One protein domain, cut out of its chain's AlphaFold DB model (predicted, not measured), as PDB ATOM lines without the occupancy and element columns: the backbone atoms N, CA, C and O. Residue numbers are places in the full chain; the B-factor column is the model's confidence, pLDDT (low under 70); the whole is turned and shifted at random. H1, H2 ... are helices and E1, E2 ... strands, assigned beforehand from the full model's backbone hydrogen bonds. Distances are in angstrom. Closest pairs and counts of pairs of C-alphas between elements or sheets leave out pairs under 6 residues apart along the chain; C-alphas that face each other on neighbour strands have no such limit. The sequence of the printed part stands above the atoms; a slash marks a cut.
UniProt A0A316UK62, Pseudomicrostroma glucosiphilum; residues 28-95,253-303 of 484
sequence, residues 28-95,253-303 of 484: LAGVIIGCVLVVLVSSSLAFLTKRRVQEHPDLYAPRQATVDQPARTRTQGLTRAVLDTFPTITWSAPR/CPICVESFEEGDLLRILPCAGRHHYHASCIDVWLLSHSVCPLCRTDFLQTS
ATOM      1  N   LEU A  28     211.316 269.496 162.008       89.62
ATOM      2  CA  LEU A  28     211.138 268.684 160.797       89.62
ATOM      3  C   LEU A  28     211.678 269.399 159.545       89.62
ATOM      4  O   LEU A  28     212.399 268.793 158.754       89.62
ATOM      5  N   ALA A  29     211.389 270.695 159.387       91.12
ATOM      6  CA  ALA A  29     211.946 271.497 158.297       91.12
ATOM      7  C   ALA A  29     213.482 271.583 158.363       91.12
ATOM      8  O   ALA A  29     214.138 271.459 157.333       91.12
ATOM      9  N   GLY A  30     214.061 271.736 159.560       94.00
ATOM     10  CA  GLY A  30     215.510 271.744 159.773       94.00
ATOM     11  C   GLY A  30     216.186 270.441 159.338       94.00
ATOM     12  O   GLY A  30     217.179 270.489 158.614       94.00
ATOM     13  N   VAL A  31     215.613 269.285 159.694       94.19
ATOM     14  CA  VAL A  31     216.103 267.968 159.244       94.19
ATOM     15  C   VAL A  31     216.018 267.840 157.722       94.19
ATOM     16  O   VAL A  31     217.002 267.464 157.090       94.19
ATOM     17  N   ILE A  32     214.889 268.210 157.107       94.12
ATOM     18  CA  ILE A  32     214.717 268.146 155.644       94.12
ATOM     19  C   ILE A  32     215.741 269.039 154.926       94.12
ATOM     20  O   ILE A  32     216.374 268.592 153.970       94.12
ATOM     21  N   ILE A  33     215.952 270.272 155.400       95.44
ATOM     22  CA  ILE A  33     216.957 271.194 154.846       95.44
ATOM     23  C   ILE A  33     218.371 270.615 155.008       95.44
ATOM     24  O   ILE A  33     219.146 270.648 154.055       95.44
ATOM     25  N   GLY A  34     218.692 270.030 156.167       95.88
ATOM     26  CA  GLY A  34     219.964 269.343 156.406       95.88
ATOM     27  C   GLY A  34     220.210 268.202 155.416       95.88
ATOM     28  O   GLY A  34     221.240 268.186 154.743       95.88
ATOM     29  N   CYS A  35     219.239 267.300 155.248       95.69
ATOM     30  CA  CYS A  35     219.318 266.198 154.287       95.69
ATOM     31  C   CYS A  35     219.498 266.695 152.843       95.69
ATOM     32  O   CYS A  35     220.340 266.170 152.115       95.69
ATOM     33  N   VAL A  36     218.759 267.732 152.430       96.69
ATOM     34  CA  VAL A  36     218.902 268.335 151.092       96.69
ATOM     35  C   VAL A  36     220.298 268.937 150.900       96.69
ATOM     36  O   VAL A  36     220.911 268.709 149.860       96.69
ATOM     37  N   LEU A  37     220.840 269.649 151.892       96.56
ATOM     38  CA  LEU A  37     222.198 270.199 151.823       96.56
ATOM     39  C   LEU A  37     223.263 269.097 151.729       96.56
ATOM     40  O   LEU A  37     224.164 269.208 150.899       96.56
ATOM     41  N   VAL A  38     223.140 268.013 152.504       95.75
ATOM     42  CA  VAL A  38     224.053 266.857 152.424       95.75
ATOM     43  C   VAL A  38     224.015 266.219 151.033       95.75
ATOM     44  O   VAL A  38     225.071 266.008 150.439       95.75
ATOM     45  N   VAL A  39     222.820 265.993 150.470       96.25
ATOM     46  CA  VAL A  39     222.653 265.435 149.115       96.25
ATOM     47  C   VAL A  39     223.217 266.372 148.040       96.25
ATOM     48  O   VAL A  39     223.857 265.908 147.094       96.25
ATOM     49  N   LEU A  40     223.035 267.689 148.165       95.81
ATOM     50  CA  LEU A  40     223.607 268.666 147.231       95.81
ATOM     51  C   LEU A  40     225.141 268.722 147.315       95.81
ATOM     52  O   LEU A  40     225.803 268.777 146.275       95.81
ATOM     53  N   VAL A  41     225.722 268.658 148.517       94.31
ATOM     54  CA  VAL A  41     227.181 268.632 148.719       94.31
ATOM     55  C   VAL A  41     227.788 267.334 148.184       94.31
ATOM     56  O   VAL A  41     228.752 267.396 147.418       94.31
ATOM     57  N   SER A  42     227.210 266.167 148.489       92.44
ATOM     58  CA  SER A  42     227.700 264.882 147.967       92.44
ATOM     59  C   SER A  42     227.584 264.805 146.443       92.44
ATOM     60  O   SER A  42     228.518 264.361 145.777       92.44
ATOM     61  N   SER A  43     226.485 265.310 145.871       92.31
ATOM     62  CA  SER A  43     226.288 265.388 144.415       92.31
ATOM     63  C   SER A  43     227.290 266.337 143.754       92.31
ATOM     64  O   SER A  43     227.806 266.038 142.677       92.31
ATOM     65  N   SER A  44     227.627 267.450 144.413       90.12
ATOM     66  CA  SER A  44     228.637 268.403 143.938       90.12
ATOM     67  C   SER A  44     230.045 267.803 143.970       90.12
ATOM     68  O   SER A  44     230.782 267.930 142.994       90.12
ATOM     69  N   LEU A  45     230.415 267.080 145.034       85.31
ATOM     70  CA  LEU A  45     231.683 266.341 145.100       85.31
ATOM     71  C   LEU A  45     231.750 265.228 144.042       85.31
ATOM     72  O   LEU A  45     232.769 265.097 143.359       85.31
ATOM     73  N   ALA A  46     230.668 264.469 143.848       83.56
ATOM     74  CA  ALA A  46     230.570 263.447 142.803       83.56
ATOM     75  C   ALA A  46     230.686 264.049 141.388       83.56
ATOM     76  O   ALA A  46     231.357 263.486 140.521       83.56
ATOM     77  N   PHE A  47     230.096 265.224 141.151       89.31
ATOM     78  CA  PHE A  47     230.234 265.943 139.885       89.31
ATOM     79  C   PHE A  47     231.659 266.470 139.666       89.31
ATOM     80  O   PHE A  47     232.217 266.275 138.590       89.31
ATOM     81  N   LEU A  48     232.285 267.081 140.678       80.56
ATOM     82  CA  LEU A  48     233.653 267.609 140.593       80.56
ATOM     83  C   LEU A  48     234.697 266.502 140.385       80.56
ATOM     84  O   LEU A  48     235.609 266.658 139.572       80.56
ATOM     85  N   THR A  49     234.550 265.366 141.071       70.69
ATOM     86  CA  THR A  49     235.416 264.190 140.877       70.69
ATOM     87  C   THR A  49     235.216 263.566 139.497       70.69
ATOM     88  O   THR A  49     236.202 263.363 138.787       70.69
ATOM     89  N   LYS A  50     233.967 263.356 139.052       80.19
ATOM     90  CA  LYS A  50     233.667 262.907 137.680       80.19
ATOM     91  C   LYS A  50     234.267 263.851 136.634       80.19
ATOM     92  O   LYS A  50     234.896 263.387 135.688       80.19
ATOM     93  N   ARG A  51     234.126 265.165 136.831       76.25
ATOM     94  CA  ARG A  51     234.661 266.193 135.935       76.25
ATOM     95  C   ARG A  51     236.190 266.144 135.852       76.25
ATOM     96  O   ARG A  51     236.704 266.087 134.743       76.25
ATOM     97  N   ARG A  52     236.912 266.042 136.977       67.12
ATOM     98  CA  ARG A  52     238.380 265.852 136.969       67.12
ATOM     99  C   ARG A  52     238.815 264.567 136.254       67.12
ATOM    100  O   ARG A  52     239.826 264.580 135.558       67.12
ATOM    101  N   VAL A  53     238.060 263.473 136.388       67.44
ATOM    102  CA  VAL A  53     238.329 262.216 135.660       67.44
ATOM    103  C   VAL A  53     238.100 262.373 134.149       67.44
ATOM    104  O   VAL A  53     238.833 261.774 133.368       67.44
ATOM    105  N   GLN A  54     237.137 263.197 133.722       67.12
ATOM    106  CA  GLN A  54     236.911 263.513 132.303       67.12
ATOM    107  C   GLN A  54     237.916 264.530 131.737       67.12
ATOM    108  O   GLN A  54     238.267 264.438 130.566       67.12
ATOM    109  N   GLU A  55     238.391 265.482 132.542       69.69
ATOM    110  CA  GLU A  55     239.385 266.486 132.129       69.69
ATOM    111  C   GLU A  55     240.815 265.907 132.082       69.69
ATOM    112  O   GLU A  55     241.643 266.389 131.309       69.69
ATOM    113  N   HIS A  56     241.115 264.862 132.867       62.69
ATOM    114  CA  HIS A  56     242.427 264.196 132.934       62.69
ATOM    115  C   HIS A  56     242.321 262.650 132.905       62.69
ATOM    116  O   HIS A  56     242.740 261.987 133.863       62.69
ATOM    117  N   PRO A  57     241.791 262.040 131.825       59.09
ATOM    118  CA  PRO A  57     241.584 260.593 131.754       59.09
ATOM    119  C   PRO A  57     242.895 259.811 131.914       59.09
ATOM    120  O   PRO A  57     242.958 258.877 132.712       59.09
ATOM    121  N   ASP A  58     243.976 260.247 131.262       61.56
ATOM    122  CA  ASP A  58     245.272 259.547 131.239       61.56
ATOM    123  C   ASP A  58     245.924 259.393 132.624       61.56
ATOM    124  O   ASP A  58     246.762 258.507 132.826       61.56
ATOM    125  N   LEU A  59     245.553 260.260 133.576       56.97
ATOM    126  CA  LEU A  59     246.110 260.319 134.928       56.97
ATOM    127  C   LEU A  59     245.288 259.555 135.973       56.97
ATOM    128  O   LEU A  59     245.836 259.252 137.037       56.97
ATOM    129  N   TYR A  60     244.025 259.212 135.702       57.16
ATOM    130  CA  TYR A  60     243.127 258.594 136.693       57.16
ATOM    131  C   TYR A  60     242.337 257.376 136.187       57.16
ATOM    132  O   TYR A  60     241.791 256.635 137.008       57.16
ATOM    133  N   ALA A  61     242.283 257.130 134.875       63.78
ATOM    134  CA  ALA A  61     241.671 255.928 134.320       63.78
ATOM    135  C   ALA A  61     242.462 254.653 134.692       63.78
ATOM    136  O   ALA A  61     243.682 254.716 134.888       63.78
ATOM    137  N   PRO A  62     241.804 253.479 134.762       58.97
ATOM    138  CA  PRO A  62     242.505 252.202 134.826       58.97
ATOM    139  C   PRO A  62     243.362 252.017 133.568       58.97
ATOM    140  O   PRO A  62     242.882 252.251 132.459       58.97
ATOM    141  N   ARG A  63     244.609 251.572 133.728       65.56
ATOM    142  CA  ARG A  63     245.545 251.344 132.617       65.56
ATOM    143  C   ARG A  63     246.045 249.901 132.665       65.56
ATOM    144  O   ARG A  63     246.416 249.419 133.732       65.56
ATOM    145  N   GLN A  64     246.049 249.201 131.534       63.31
ATOM    146  CA  GLN A  64     246.714 247.897 131.433       63.31
ATOM    147  C   GLN A  64     248.242 248.088 131.434       63.31
ATOM    148  O   GLN A  64     248.722 249.200 131.210       63.31
ATOM    149  N   ALA A  65     249.002 247.030 131.732       61.50
ATOM    150  CA  ALA A  65     250.461 247.102 131.688       61.50
ATOM    151  C   ALA A  65     250.946 247.271 130.241       61.50
ATOM    152  O   ALA A  65     250.472 246.580 129.339       61.50
ATOM    153  N   THR A  66     251.925 248.147 130.046       74.50
ATOM    154  CA  THR A  66     252.750 248.219 128.836       74.50
ATOM    155  C   THR A  66     254.203 247.934 129.213       74.50
ATOM    156  O   THR A  66     254.542 247.898 130.396       74.50
ATOM    157  N   VAL A  67     255.077 247.733 128.222       69.25
ATOM    158  CA  VAL A  67     256.509 247.455 128.457       69.25
ATOM    159  C   VAL A  67     257.160 248.540 129.335       69.25
ATOM    160  O   VAL A  67     257.937 248.222 130.230       69.25
ATOM    161  N   ASP A  68     256.760 249.801 129.147       63.88
ATOM    162  CA  ASP A  68     257.306 250.972 129.852       63.88
ATOM    163  C   ASP A  68     256.481 251.422 131.081       63.88
ATOM    164  O   ASP A  68     256.809 252.421 131.731       63.88
ATOM    165  N   GLN A  69     255.356 250.764 131.393       58.94
ATOM    166  CA  GLN A  69     254.436 251.247 132.429       58.94
ATOM    167  C   GLN A  69     253.663 250.115 133.134       58.94
ATOM    168  O   GLN A  69     252.923 249.379 132.478       58.94
ATOM    169  N   PRO A  70     253.739 249.992 134.477       64.00
ATOM    170  CA  PRO A  70     252.969 248.986 135.204       64.00
ATOM    171  C   PRO A  70     251.455 249.208 135.080       64.00
ATOM    172  O   PRO A  70     250.978 250.341 134.975       64.00
ATOM    173  N   ALA A  71     250.695 248.108 135.147       69.75
ATOM    174  CA  ALA A  71     249.237 248.156 135.204       69.75
ATOM    175  C   ALA A  71     248.760 248.978 136.409       69.75
ATOM    176  O   ALA A  71     249.338 248.916 137.495       69.75
ATOM    177  N   ARG A  72     247.661 249.708 136.216       72.25
ATOM    178  CA  ARG A  72     247.061 250.583 137.216       72.25
ATOM    179  C   ARG A  72     245.575 250.296 137.370       72.25
ATOM    180  O   ARG A  72     244.789 250.493 136.445       72.25
ATOM    181  N   THR A  73     245.193 249.819 138.550       75.19
ATOM    182  CA  THR A  73     243.812 249.423 138.869       75.19
ATOM    183  C   THR A  73     242.895 250.635 139.058       75.19
ATOM    184  O   THR A  73     243.352 251.757 139.268       75.19
ATOM    185  N   ARG A  74     241.571 250.423 139.050       68.19
ATOM    186  CA  ARG A  74     240.584 251.491 139.310       68.19
ATOM    187  C   ARG A  74     240.732 252.117 140.704       68.19
ATOM    188  O   ARG A  74     240.534 253.321 140.848       68.19
ATOM    189  N   THR A  75     241.125 251.332 141.708       68.31
ATOM    190  CA  THR A  75     241.428 251.829 143.061       68.31
ATOM    191  C   THR A  75     242.692 252.684 143.073       68.31
ATOM    192  O   THR A  75     242.662 253.778 143.618       68.31
ATOM    193  N   GLN A  76     243.758 252.273 142.379       68.56
ATOM    194  CA  GLN A  76     244.986 253.064 142.201       68.56
ATOM    195  C   GLN A  76     244.795 254.283 141.263       68.56
ATOM    196  O   GLN A  76     245.566 255.248 141.281       68.56
ATOM    197  N   GLY A  77     243.752 254.270 140.430       74.31
ATOM    198  CA  GLY A  77     243.198 255.449 139.764       74.31
ATOM    199  C   GLY A  77     242.680 256.462 140.787       74.31
ATOM    200  O   GLY A  77     243.145 257.602 140.833       74.31
ATOM    201  N   LEU A  78     241.771 256.004 141.654       71.38
ATOM    202  CA  LEU A  78     241.081 256.813 142.660       71.38
ATOM    203  C   LEU A  78     241.994 257.320 143.791       71.38
ATOM    204  O   LEU A  78     241.894 258.491 144.143       71.38
ATOM    205  N   THR A  79     242.902 256.503 144.338       71.88
ATOM    206  CA  THR A  79     243.815 256.949 145.411       71.88
ATOM    207  C   THR A  79     244.707 258.091 144.943       71.88
ATOM    208  O   THR A  79     244.860 259.067 145.667       71.88
ATOM    209  N   ARG A  80     245.201 258.056 143.698       70.56
ATOM    210  CA  ARG A  80     245.912 259.192 143.089       70.56
ATOM    211  C   ARG A  80     245.039 260.447 143.015       70.56
ATOM    212  O   ARG A  80     245.516 261.526 143.343       70.56
ATOM    213  N   ALA A  81     243.770 260.316 142.624       72.75
ATOM    214  CA  ALA A  81     242.842 261.447 142.569       72.75
ATOM    215  C   ALA A  81     242.581 262.064 143.955       72.75
ATOM    216  O   ALA A  81     242.432 263.279 144.049       72.75
ATOM    217  N   VAL A  82     242.570 261.247 145.018       72.31
ATOM    218  CA  VAL A  82     242.507 261.705 146.419       72.31
ATOM    219  C   VAL A  82     243.821 262.372 146.836       72.31
ATOM    220  O   VAL A  82     243.787 263.472 147.383       72.31
ATOM    221  N   LEU A  83     244.976 261.772 146.529       72.25
ATOM    222  CA  LEU A  83     246.292 262.361 146.803       72.25
ATOM    223  C   LEU A  83     246.440 263.735 146.152       72.25
ATOM    224  O   LEU A  83     246.840 264.679 146.821       72.25
ATOM    225  N   ASP A  84     246.013 263.899 144.901       68.88
ATOM    226  CA  ASP A  84     246.035 265.178 144.182       68.88
ATOM    227  C   ASP A  84     244.863 266.129 144.570       68.88
ATOM    228  O   ASP A  84     244.554 267.105 143.873       68.88
ATOM    229  N   THR A  85     244.233 265.889 145.731       74.00
ATOM    230  CA  THR A  85     243.524 266.917 146.524       74.00
ATOM    231  C   THR A  85     244.377 267.497 147.657       74.00
ATOM    232  O   THR A  85     244.128 268.627 148.079       74.00
ATOM    233  N   PHE A  86     245.392 266.773 148.143       76.81
ATOM    234  CA  PHE A  86     246.294 267.264 149.183       76.81
ATOM    235  C   PHE A  86     247.250 268.308 148.588       76.81
ATOM    236  O   PHE A  86     247.844 268.052 147.535       76.81
ATOM    237  N   PRO A  87     247.428 269.474 149.237       76.81
ATOM    238  CA  PRO A  87     248.203 270.566 148.668       76.81
ATOM    239  C   PRO A  87     249.676 270.181 148.503       76.81
ATOM    240  O   PRO A  87     250.350 269.791 149.461       76.81
ATOM    241  N   THR A  88     250.165 270.348 147.276       83.31
ATOM    242  CA  THR A  88     251.587 270.299 146.932       83.31
ATOM    243  C   THR A  88     252.097 271.726 146.777       83.31
ATOM    244  O   THR A  88     251.467 272.535 146.096       83.31
ATOM    245  N   ILE A  89     253.228 272.031 147.403       86.06
ATOM    246  CA  ILE A  89     253.948 273.300 147.267       86.06
ATOM    247  C   ILE A  89     255.307 273.052 146.615       86.06
ATOM    248  O   ILE A  89     255.882 271.976 146.773       86.06
ATOM    249  N   THR A  90     255.845 274.050 145.921       88.62
ATOM    250  CA  THR A  90     257.280 274.104 145.631       88.62
ATOM    251  C   THR A  90     258.013 274.611 146.871       88.62
ATOM    252  O   THR A  90     257.647 275.647 147.437       88.62
ATOM    253  N   TRP A  91     259.049 273.904 147.309       85.31
ATOM    254  CA  TRP A  91     259.987 274.441 148.282       85.31
ATOM    255  C   TRP A  91     260.828 275.536 147.630       85.31
ATOM    256  O   TRP A  91     261.260 275.421 146.482       85.31
ATOM    257  N   SER A  92     261.075 276.597 148.385       74.81
ATOM    258  CA  SER A  92     262.156 277.531 148.114       74.81
ATOM    259  C   SER A  92     263.036 277.592 149.349       74.81
ATOM    260  O   SER A  92     262.545 277.684 150.486       74.81
ATOM    261  N   ALA A  93     264.351 277.535 149.139       67.19
ATOM    262  CA  ALA A  93     265.288 277.695 150.234       67.19
ATOM    263  C   ALA A  93     264.943 279.009 150.962       67.19
ATOM    264  O   ALA A  93     264.732 280.041 150.309       67.19
ATOM    265  N   PRO A  94     264.814 279.021 152.304       60.47
ATOM    266  CA  PRO A  94     264.706 280.290 153.002       60.47
ATOM    267  C   PRO A  94     265.962 281.078 152.639       60.47
ATOM    268  O   PRO A  94     267.062 280.610 152.929       60.47
ATOM    269  N   ARG A  95     265.816 282.239 151.975       48.03
ATOM    270  CA  ARG A  95     266.953 283.115 151.661       48.03
ATOM    271  C   ARG A  95     267.713 283.352 152.959       48.03
ATOM    272  O   ARG A  95     267.260 284.150 153.785       48.03
ATOM    273  N   CYS A 253     263.140 265.448 154.736       93.31
ATOM    274  CA  CYS A 253     262.063 264.540 154.357       93.31
ATOM    275  C   CYS A 253     262.093 263.255 155.205       93.31
ATOM    276  O   CYS A 253     263.014 262.453 155.044       93.31
ATOM    277  N   PRO A 254     261.071 262.945 156.027       91.69
ATOM    278  CA  PRO A 254     261.105 261.780 156.925       91.69
ATOM    279  C   PRO A 254     261.076 260.391 156.256       91.69
ATOM    280  O   PRO A 254     260.971 259.392 156.962       91.69
ATOM    281  N   ILE A 255     261.084 260.308 154.918       93.06
ATOM    282  CA  ILE A 255     261.005 259.044 154.158       93.06
ATOM    283  C   ILE A 255     262.339 258.702 153.481       93.06
ATOM    284  O   ILE A 255     262.768 257.555 153.561       93.06
ATOM    285  N   CYS A 256     262.995 259.668 152.828       94.12
ATOM    286  CA  CYS A 256     264.333 259.484 152.247       94.12
ATOM    287  C   CYS A 256     265.469 259.997 153.146       94.12
ATOM    288  O   CYS A 256     266.614 259.634 152.915       94.12
ATOM    289  N   VAL A 257     265.158 260.793 154.180       92.06
ATOM    290  CA  VAL A 257     266.120 261.477 155.071       92.06
ATOM    291  C   VAL A 257     266.989 262.526 154.342       92.06
ATOM    292  O   VAL A 257     267.937 263.059 154.905       92.06
ATOM    293  N   GLU A 258     266.616 262.882 153.110       91.31
ATOM    294  CA  GLU A 258     267.212 263.966 152.320       91.31
ATOM    295  C   GLU A 258     266.670 265.339 152.763       91.31
ATOM    296  O   GLU A 258     265.540 265.440 153.257       91.31
ATOM    297  N   SER A 259     267.434 266.410 152.545       90.06
ATOM    298  CA  SER A 259     266.971 267.789 152.741       90.06
ATOM    299  C   SER A 259     266.066 268.267 151.595       90.06
ATOM    300  O   SER A 259     266.037 267.686 150.512       90.06
ATOM    301  N   PHE A 260     265.273 269.312 151.845       91.06
ATOM    302  CA  PHE A 260     264.442 269.946 150.818       91.06
ATOM    303  C   PHE A 260     265.233 271.016 150.042       91.06
ATOM    304  O   PHE A 260     265.653 272.031 150.614       91.06
ATOM    305  N   GLU A 261     265.380 270.828 148.729       88.00
ATOM    306  CA  GLU A 261     266.106 271.721 147.815       88.00
ATOM    307  C   GLU A 261     265.181 272.704 147.072       88.00
ATOM    308  O   GLU A 261     263.966 272.517 146.965       88.00
ATOM    309  N   GLU A 262     265.725 273.820 146.576       86.44
ATOM    310  CA  GLU A 262     264.916 274.841 145.896       86.44
ATOM    311  C   GLU A 262     264.346 274.316 144.566       86.44
ATOM    312  O   GLU A 262     265.077 274.003 143.631       86.44
ATOM    313  N   GLY A 263     263.014 274.244 144.491       85.06
ATOM    314  CA  GLY A 263     262.270 273.612 143.401       85.06
ATOM    315  C   GLY A 263     261.549 272.319 143.799       85.06
ATOM    316  O   GLY A 263     260.641 271.907 143.073       85.06
ATOM    317  N   ASP A 264     261.873 271.714 144.949       91.31
ATOM    318  CA  ASP A 264     261.279 270.442 145.377       91.31
ATOM    319  C   ASP A 264     259.754 270.501 145.501       91.31
ATOM    320  O   ASP A 264     259.187 271.401 146.122       91.31
ATOM    321  N   LEU A 265     259.069 269.489 144.970       91.94
ATOM    322  CA  LEU A 265     257.623 269.343 145.125       91.94
ATOM    323  C   LEU A 265     257.312 268.645 146.449       91.94
ATOM    324  O   LEU A 265     257.424 267.424 146.550       91.94
ATOM    325  N   LEU A 266     256.882 269.407 147.456       93.12
ATOM    326  CA  LEU A 266     256.522 268.887 148.775       93.12
ATOM    327  C   LEU A 266     255.008 268.768 148.926       93.12
ATOM    328  O   LEU A 266     254.284 269.745 148.731       93.12
ATOM    329  N   ARG A 267     254.514 267.599 149.341       91.56
ATOM    330  CA  ARG A 267     253.098 267.400 149.677       91.56
ATOM    331  C   ARG A 267     252.889 267.556 151.183       91.56
ATOM    332  O   ARG A 267     253.625 266.983 151.985       91.56
ATOM    333  N   ILE A 268     251.861 268.317 151.559       90.75
ATOM    334  CA  ILE A 268     251.514 268.597 152.958       90.75
ATOM    335  C   ILE A 268     250.282 267.778 153.345       90.75
ATOM    336  O   ILE A 268     249.208 267.952 152.766       90.75
ATOM    337  N   LEU A 269     250.413 266.901 154.341       90.19
ATOM    338  CA  LEU A 269     249.303 266.044 154.770       90.19
ATOM    339  C   LEU A 269     248.337 266.775 155.725       90.19
ATOM    340  O   LEU A 269     248.795 267.523 156.593       90.19
ATOM    341  N   PRO A 270     247.011 266.530 155.643       84.50
ATOM    342  CA  PRO A 270     245.990 267.292 156.380       84.50
ATOM    343  C   PRO A 270     245.946 267.031 157.899       84.50
ATOM    344  O   PRO A 270     245.153 267.650 158.604       84.50
ATOM    345  N   CYS A 271     246.800 266.142 158.415       88.50
ATOM    346  CA  CYS A 271     246.987 265.883 159.844       88.50
ATOM    347  C   CYS A 271     247.310 267.156 160.659       88.50
ATOM    348  O   CYS A 271     247.863 268.126 160.139       88.50
ATOM    349  N   ALA A 272     247.048 267.127 161.970       79.44
ATOM    350  CA  ALA A 272     247.180 268.295 162.853       79.44
ATOM    351  C   ALA A 272     248.598 268.910 162.931       79.44
ATOM    352  O   ALA A 272     248.731 270.083 163.276       79.44
ATOM    353  N   GLY A 273     249.648 268.146 162.602       79.25
ATOM    354  CA  GLY A 273     251.027 268.646 162.502       79.25
ATOM    355  C   GLY A 273     251.388 269.288 161.154       79.25
ATOM    356  O   GLY A 273     252.418 269.948 161.065       79.25
ATOM    357  N   ARG A 274     250.548 269.124 160.116       82.44
ATOM    358  CA  ARG A 274     250.808 269.526 158.717       82.44
ATOM    359  C   ARG A 274     252.180 269.067 158.210       82.44
ATOM    360  O   ARG A 274     252.961 269.877 157.722       82.44
ATOM    361  N   HIS A 275     252.461 267.774 158.360       90.38
ATOM    362  CA  HIS A 275     253.751 267.176 158.014       90.38
ATOM    363  C   HIS A 275     254.060 267.249 156.513       90.38
ATOM    364  O   HIS A 275     253.172 267.033 155.678       90.38
ATOM    365  N   HIS A 276     255.331 267.518 156.211       92.00
ATOM    366  CA  HIS A 276     255.894 267.711 154.875       92.00
ATOM    367  C   HIS A 276     256.735 266.510 154.453       92.00
ATOM    368  O   HIS A 276     257.436 265.915 155.267       92.00
ATOM    369  N   TYR A 277     256.676 266.189 153.165       94.12
ATOM    370  CA  TYR A 277     257.453 265.134 152.517       94.12
ATOM    371  C   TYR A 277     257.618 265.514 151.043       94.12
ATOM    372  O   TYR A 277     256.719 266.158 150.492       94.12
ATOM    373  N   HIS A 278     258.669 265.050 150.359       94.81
ATOM    374  CA  HIS A 278     258.671 265.045 148.891       94.81
ATOM    375  C   HIS A 278     257.437 264.294 148.379       94.81
ATOM    376  O   HIS A 278     257.131 263.198 148.858       94.81
ATOM    377  N   ALA A 279     256.734 264.862 147.400       92.50
ATOM    378  CA  ALA A 279     255.514 264.287 146.839       92.50
ATOM    379  C   ALA A 279     255.766 262.873 146.290       92.50
ATOM    380  O   ALA A 279     254.995 261.964 146.576       92.50
ATOM    381  N   SER A 280     256.897 262.666 145.608       93.25
ATOM    382  CA  SER A 280     257.378 261.357 145.146       93.25
ATOM    383  C   SER A 280     257.468 260.316 146.269       93.25
ATOM    384  O   SER A 280     257.011 259.188 146.097       93.25
ATOM    385  N   CYS A 281     258.006 260.695 147.429       95.06
ATOM    386  CA  CYS A 281     258.202 259.801 148.567       95.06
ATOM    387  C   CYS A 281     256.877 259.433 149.254       95.06
ATOM    388  O   CYS A 281     256.592 258.253 149.469       95.06
ATOM    389  N   ILE A 282     256.047 260.427 149.589       94.12
ATOM    390  CA  ILE A 282     254.797 260.176 150.322       94.12
ATOM    391  C   ILE A 282     253.687 259.602 149.436       94.12
ATOM    392  O   ILE A 282     252.867 258.834 149.932       94.12
ATOM    393  N   ASP A 283     253.680 259.893 148.131       91.19
ATOM    394  CA  ASP A 283     252.721 259.283 147.207       91.19
ATOM    395  C   ASP A 283     252.913 257.764 147.143       91.19
ATOM    396  O   ASP A 283     251.928 257.035 147.209       91.19
ATOM    397  N   VAL A 284     254.158 257.270 147.089       91.19
ATOM    398  CA  VAL A 284     254.449 255.824 147.101       91.19
ATOM    399  C   VAL A 284     254.005 255.176 148.416       91.19
ATOM    400  O   VAL A 284     253.397 254.108 148.391       91.19
ATOM    401  N   TRP A 285     254.238 255.830 149.559       91.75
ATOM    402  CA  TRP A 285     253.771 255.344 150.865       91.75
ATOM    403  C   TRP A 285     252.238 255.235 150.938       91.75
ATOM    404  O   TRP A 285     251.706 254.212 151.380       91.75
ATOM    405  N   LEU A 286     251.530 256.270 150.473       89.69
ATOM    406  CA  LEU A 286     250.070 256.370 150.555       89.69
ATOM    407  C   LEU A 286     249.315 255.569 149.475       89.69
ATOM    408  O   LEU A 286     248.087 255.514 149.498       89.69
ATOM    409  N   LEU A 287     250.019 254.893 148.558       85.00
ATOM    410  CA  LEU A 287     249.419 253.842 147.725       85.00
ATOM    411  C   LEU A 287     249.095 252.567 148.524       85.00
ATOM    412  O   LEU A 287     248.215 251.816 148.102       85.00
ATOM    413  N   SER A 288     249.772 252.342 149.657       84.62
ATOM    414  CA  SER A 288     249.635 251.130 150.485       84.62
ATOM    415  C   SER A 288     249.106 251.391 151.900       84.62
ATOM    416  O   SER A 288     248.670 250.453 152.563       84.62
ATOM    417  N   HIS A 289     249.136 252.639 152.380       88.06
ATOM    418  CA  HIS A 289     248.767 253.000 153.753       88.06
ATOM    419  C   HIS A 289     247.902 254.264 153.792       88.06
ATOM    420  O   HIS A 289     248.185 255.231 153.096       88.06
ATOM    421  N   SER A 290     246.899 254.314 154.671       87.31
ATOM    422  CA  SER A 290     246.094 255.521 154.926       87.31
ATOM    423  C   SER A 290     246.640 256.409 156.055       87.31
ATOM    424  O   SER A 290     246.054 257.448 156.360       87.31
ATOM    425  N   VAL A 291     247.759 256.022 156.682       91.19
ATOM    426  CA  VAL A 291     248.321 256.675 157.876       91.19
ATOM    427  C   VAL A 291     249.520 257.575 157.578       91.19
ATOM    428  O   VAL A 291     250.413 257.234 156.800       91.19
ATOM    429  N   CYS A 292     249.581 258.717 158.264       93.31
ATOM    430  CA  CYS A 292     250.737 259.615 158.252       93.31
ATOM    431  C   CYS A 292     251.982 258.953 158.890       93.31
ATOM    432  O   CYS A 292     251.888 258.569 160.057       93.31
ATOM    433  N   PRO A 293     253.154 258.899 158.221       93.19
ATOM    434  CA  PRO A 293     254.374 258.312 158.789       93.19
ATOM    435  C   PRO A 293     254.768 258.871 160.167       93.19
ATOM    436  O   PRO A 293     255.006 258.100 161.094       93.19
ATOM    437  N   LEU A 294     254.776 260.202 160.326       90.88
ATOM    438  CA  LEU A 294     255.212 260.850 161.572       90.88
ATOM    439  C   LEU A 294     254.211 260.728 162.734       90.88
ATOM    440  O   LEU A 294     254.603 260.410 163.851       90.88
ATOM    441  N   CYS A 295     252.919 260.993 162.501       92.00
ATOM    442  CA  CYS A 295     251.924 261.110 163.585       92.00
ATOM    443  C   CYS A 295     250.831 260.035 163.595       92.00
ATOM    444  O   CYS A 295     249.941 260.086 164.439       92.00
ATOM    445  N   ARG A 296     250.884 259.071 162.668       91.62
ATOM    446  CA  ARG A 296     249.989 257.902 162.572       91.62
ATOM    447  C   ARG A 296     248.486 258.205 162.466       91.62
ATOM    448  O   ARG A 296     247.685 257.282 162.536       91.62
ATOM    449  N   THR A 297     248.094 259.463 162.240       89.62
ATOM    450  CA  THR A 297     246.715 259.833 161.888       89.62
ATOM    451  C   THR A 297     246.293 259.096 160.619       89.62
ATOM    452  O   THR A 297     246.966 259.240 159.596       89.62
ATOM    453  N   ASP A 298     245.204 258.331 160.698       86.94
ATOM    454  CA  ASP A 298     244.553 257.676 159.562       86.94
ATOM    455  C   ASP A 298     243.566 258.643 158.898       86.94
ATOM    456  O   ASP A 298     242.652 259.152 159.549       86.94
ATOM    457  N   PHE A 299     243.753 258.902 157.604       78.50
ATOM    458  CA  PHE A 299     242.913 259.834 156.853       78.50
ATOM    459  C   PHE A 299     241.521 259.280 156.515       78.50
ATOM    460  O   PHE A 299     240.626 260.066 156.212       78.50
ATOM    461  N   LEU A 300     241.314 257.960 156.591       73.81
ATOM    462  CA  LEU A 300     240.007 257.339 156.360       73.81
ATOM    463  C   LEU A 300     239.119 257.469 157.604       73.81
ATOM    464  O   LEU A 300     238.014 258.005 157.505       73.81
ATOM    465  N   GLN A 301     239.648 257.119 158.781       63.97
ATOM    466  CA  GLN A 301     238.929 257.198 160.064       63.97
ATOM    467  C   GLN A 301     238.563 258.641 160.455       63.97
ATOM    468  O   GLN A 301     237.526 258.887 161.074       63.97
ATOM    469  N   THR A 302     239.352 259.642 160.036       54.91
ATOM    470  CA  THR A 302     238.990 261.059 160.244       54.91
ATOM    471  C   THR A 302     237.736 261.511 159.488       54.91
ATOM    472  O   THR A 302     237.202 262.566 159.816       54.91
ATOM    473  N   SER A 303     237.241 260.739 158.513       50.12
ATOM    474  CA  SER A 303     235.941 260.992 157.865       50.12
ATOM    475  C   SER A 303     234.774 260.568 158.762       50.12
ATOM    476  O   SER A 303     233.744 261.235 158.809       50.12
TER     477      SER A 303
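What this domain is: This is residues 28 to 95 and 253 to 303 of the 484 residues of a protein of Pseudomicrostroma glucosiphilum (UniProt A0A316UK62). A small three-stranded sheet with the short helix H4 over it makes one part of a loose body, H3 and the tiny H2 make another, and the long helix H1 sticks out as an arm with residues 28 to 48. The loop of residues 65 to 70 also sticks out. The 119 printed residues, with a mostly helix class, hold H1, H2, H3, E1, E2, E3 and H4 in chain order. The sheet order is E1, E2, E3, antiparallel; the whole is loose, with a radius of gyration of the C-alphas of 17.8 A and spans of 57 by 40 by 27 A.

Where its parts are: E2 is residues 265 to 268, 10.0 A long, between E1, residues 88 to 90, and E3, residues 276 to 278. H4, residues 279 to 286, is 10.3 A long and ends at C-alpha 286 (250.070, 256.370, 150.555). H3 is residues 74 to 83, 14.4 A, and H2 residues 57 to 60. H1, residues 28 to 55, runs 40.3 A from C-alpha 28 (211.138, 268.684, 160.797).

How they stand to each other: E1 and E2 are antiparallel, with N 89 and O 266 2.8 A apart. The hairpin E2 and E3 has N 267 and O 277 at 2.9 A. H4 is on the sheet, over E3 at a height of 8.5 A, and only just stands up from it, rising 41 degrees. H3 and H4 are close but not clearly touching, C-alphas 83 and 283 being closest at 7.1 A. H2 and H3 touch, closest at C-alphas 60 and 77, 4.4 A. H1 and H3 are near each other. Every O i to N i+4 pair is within hydrogen-bond range in H1, 5 of 6 in H3 and 3 of 4 in H4; H2 is too short for one.

The domain as a whole: The C-alphas of Leu 28 and Val 67, the two farthest apart, are 59.6 A apart. Residues 96 to 252 are not printed; C-alphas 95 and 253 are 19.4 A apart across the cut. The link from H2 to H3 is long. Mean pLDDT of the printed part is 81.2, with 29 residues under 70, among them 52 to 65.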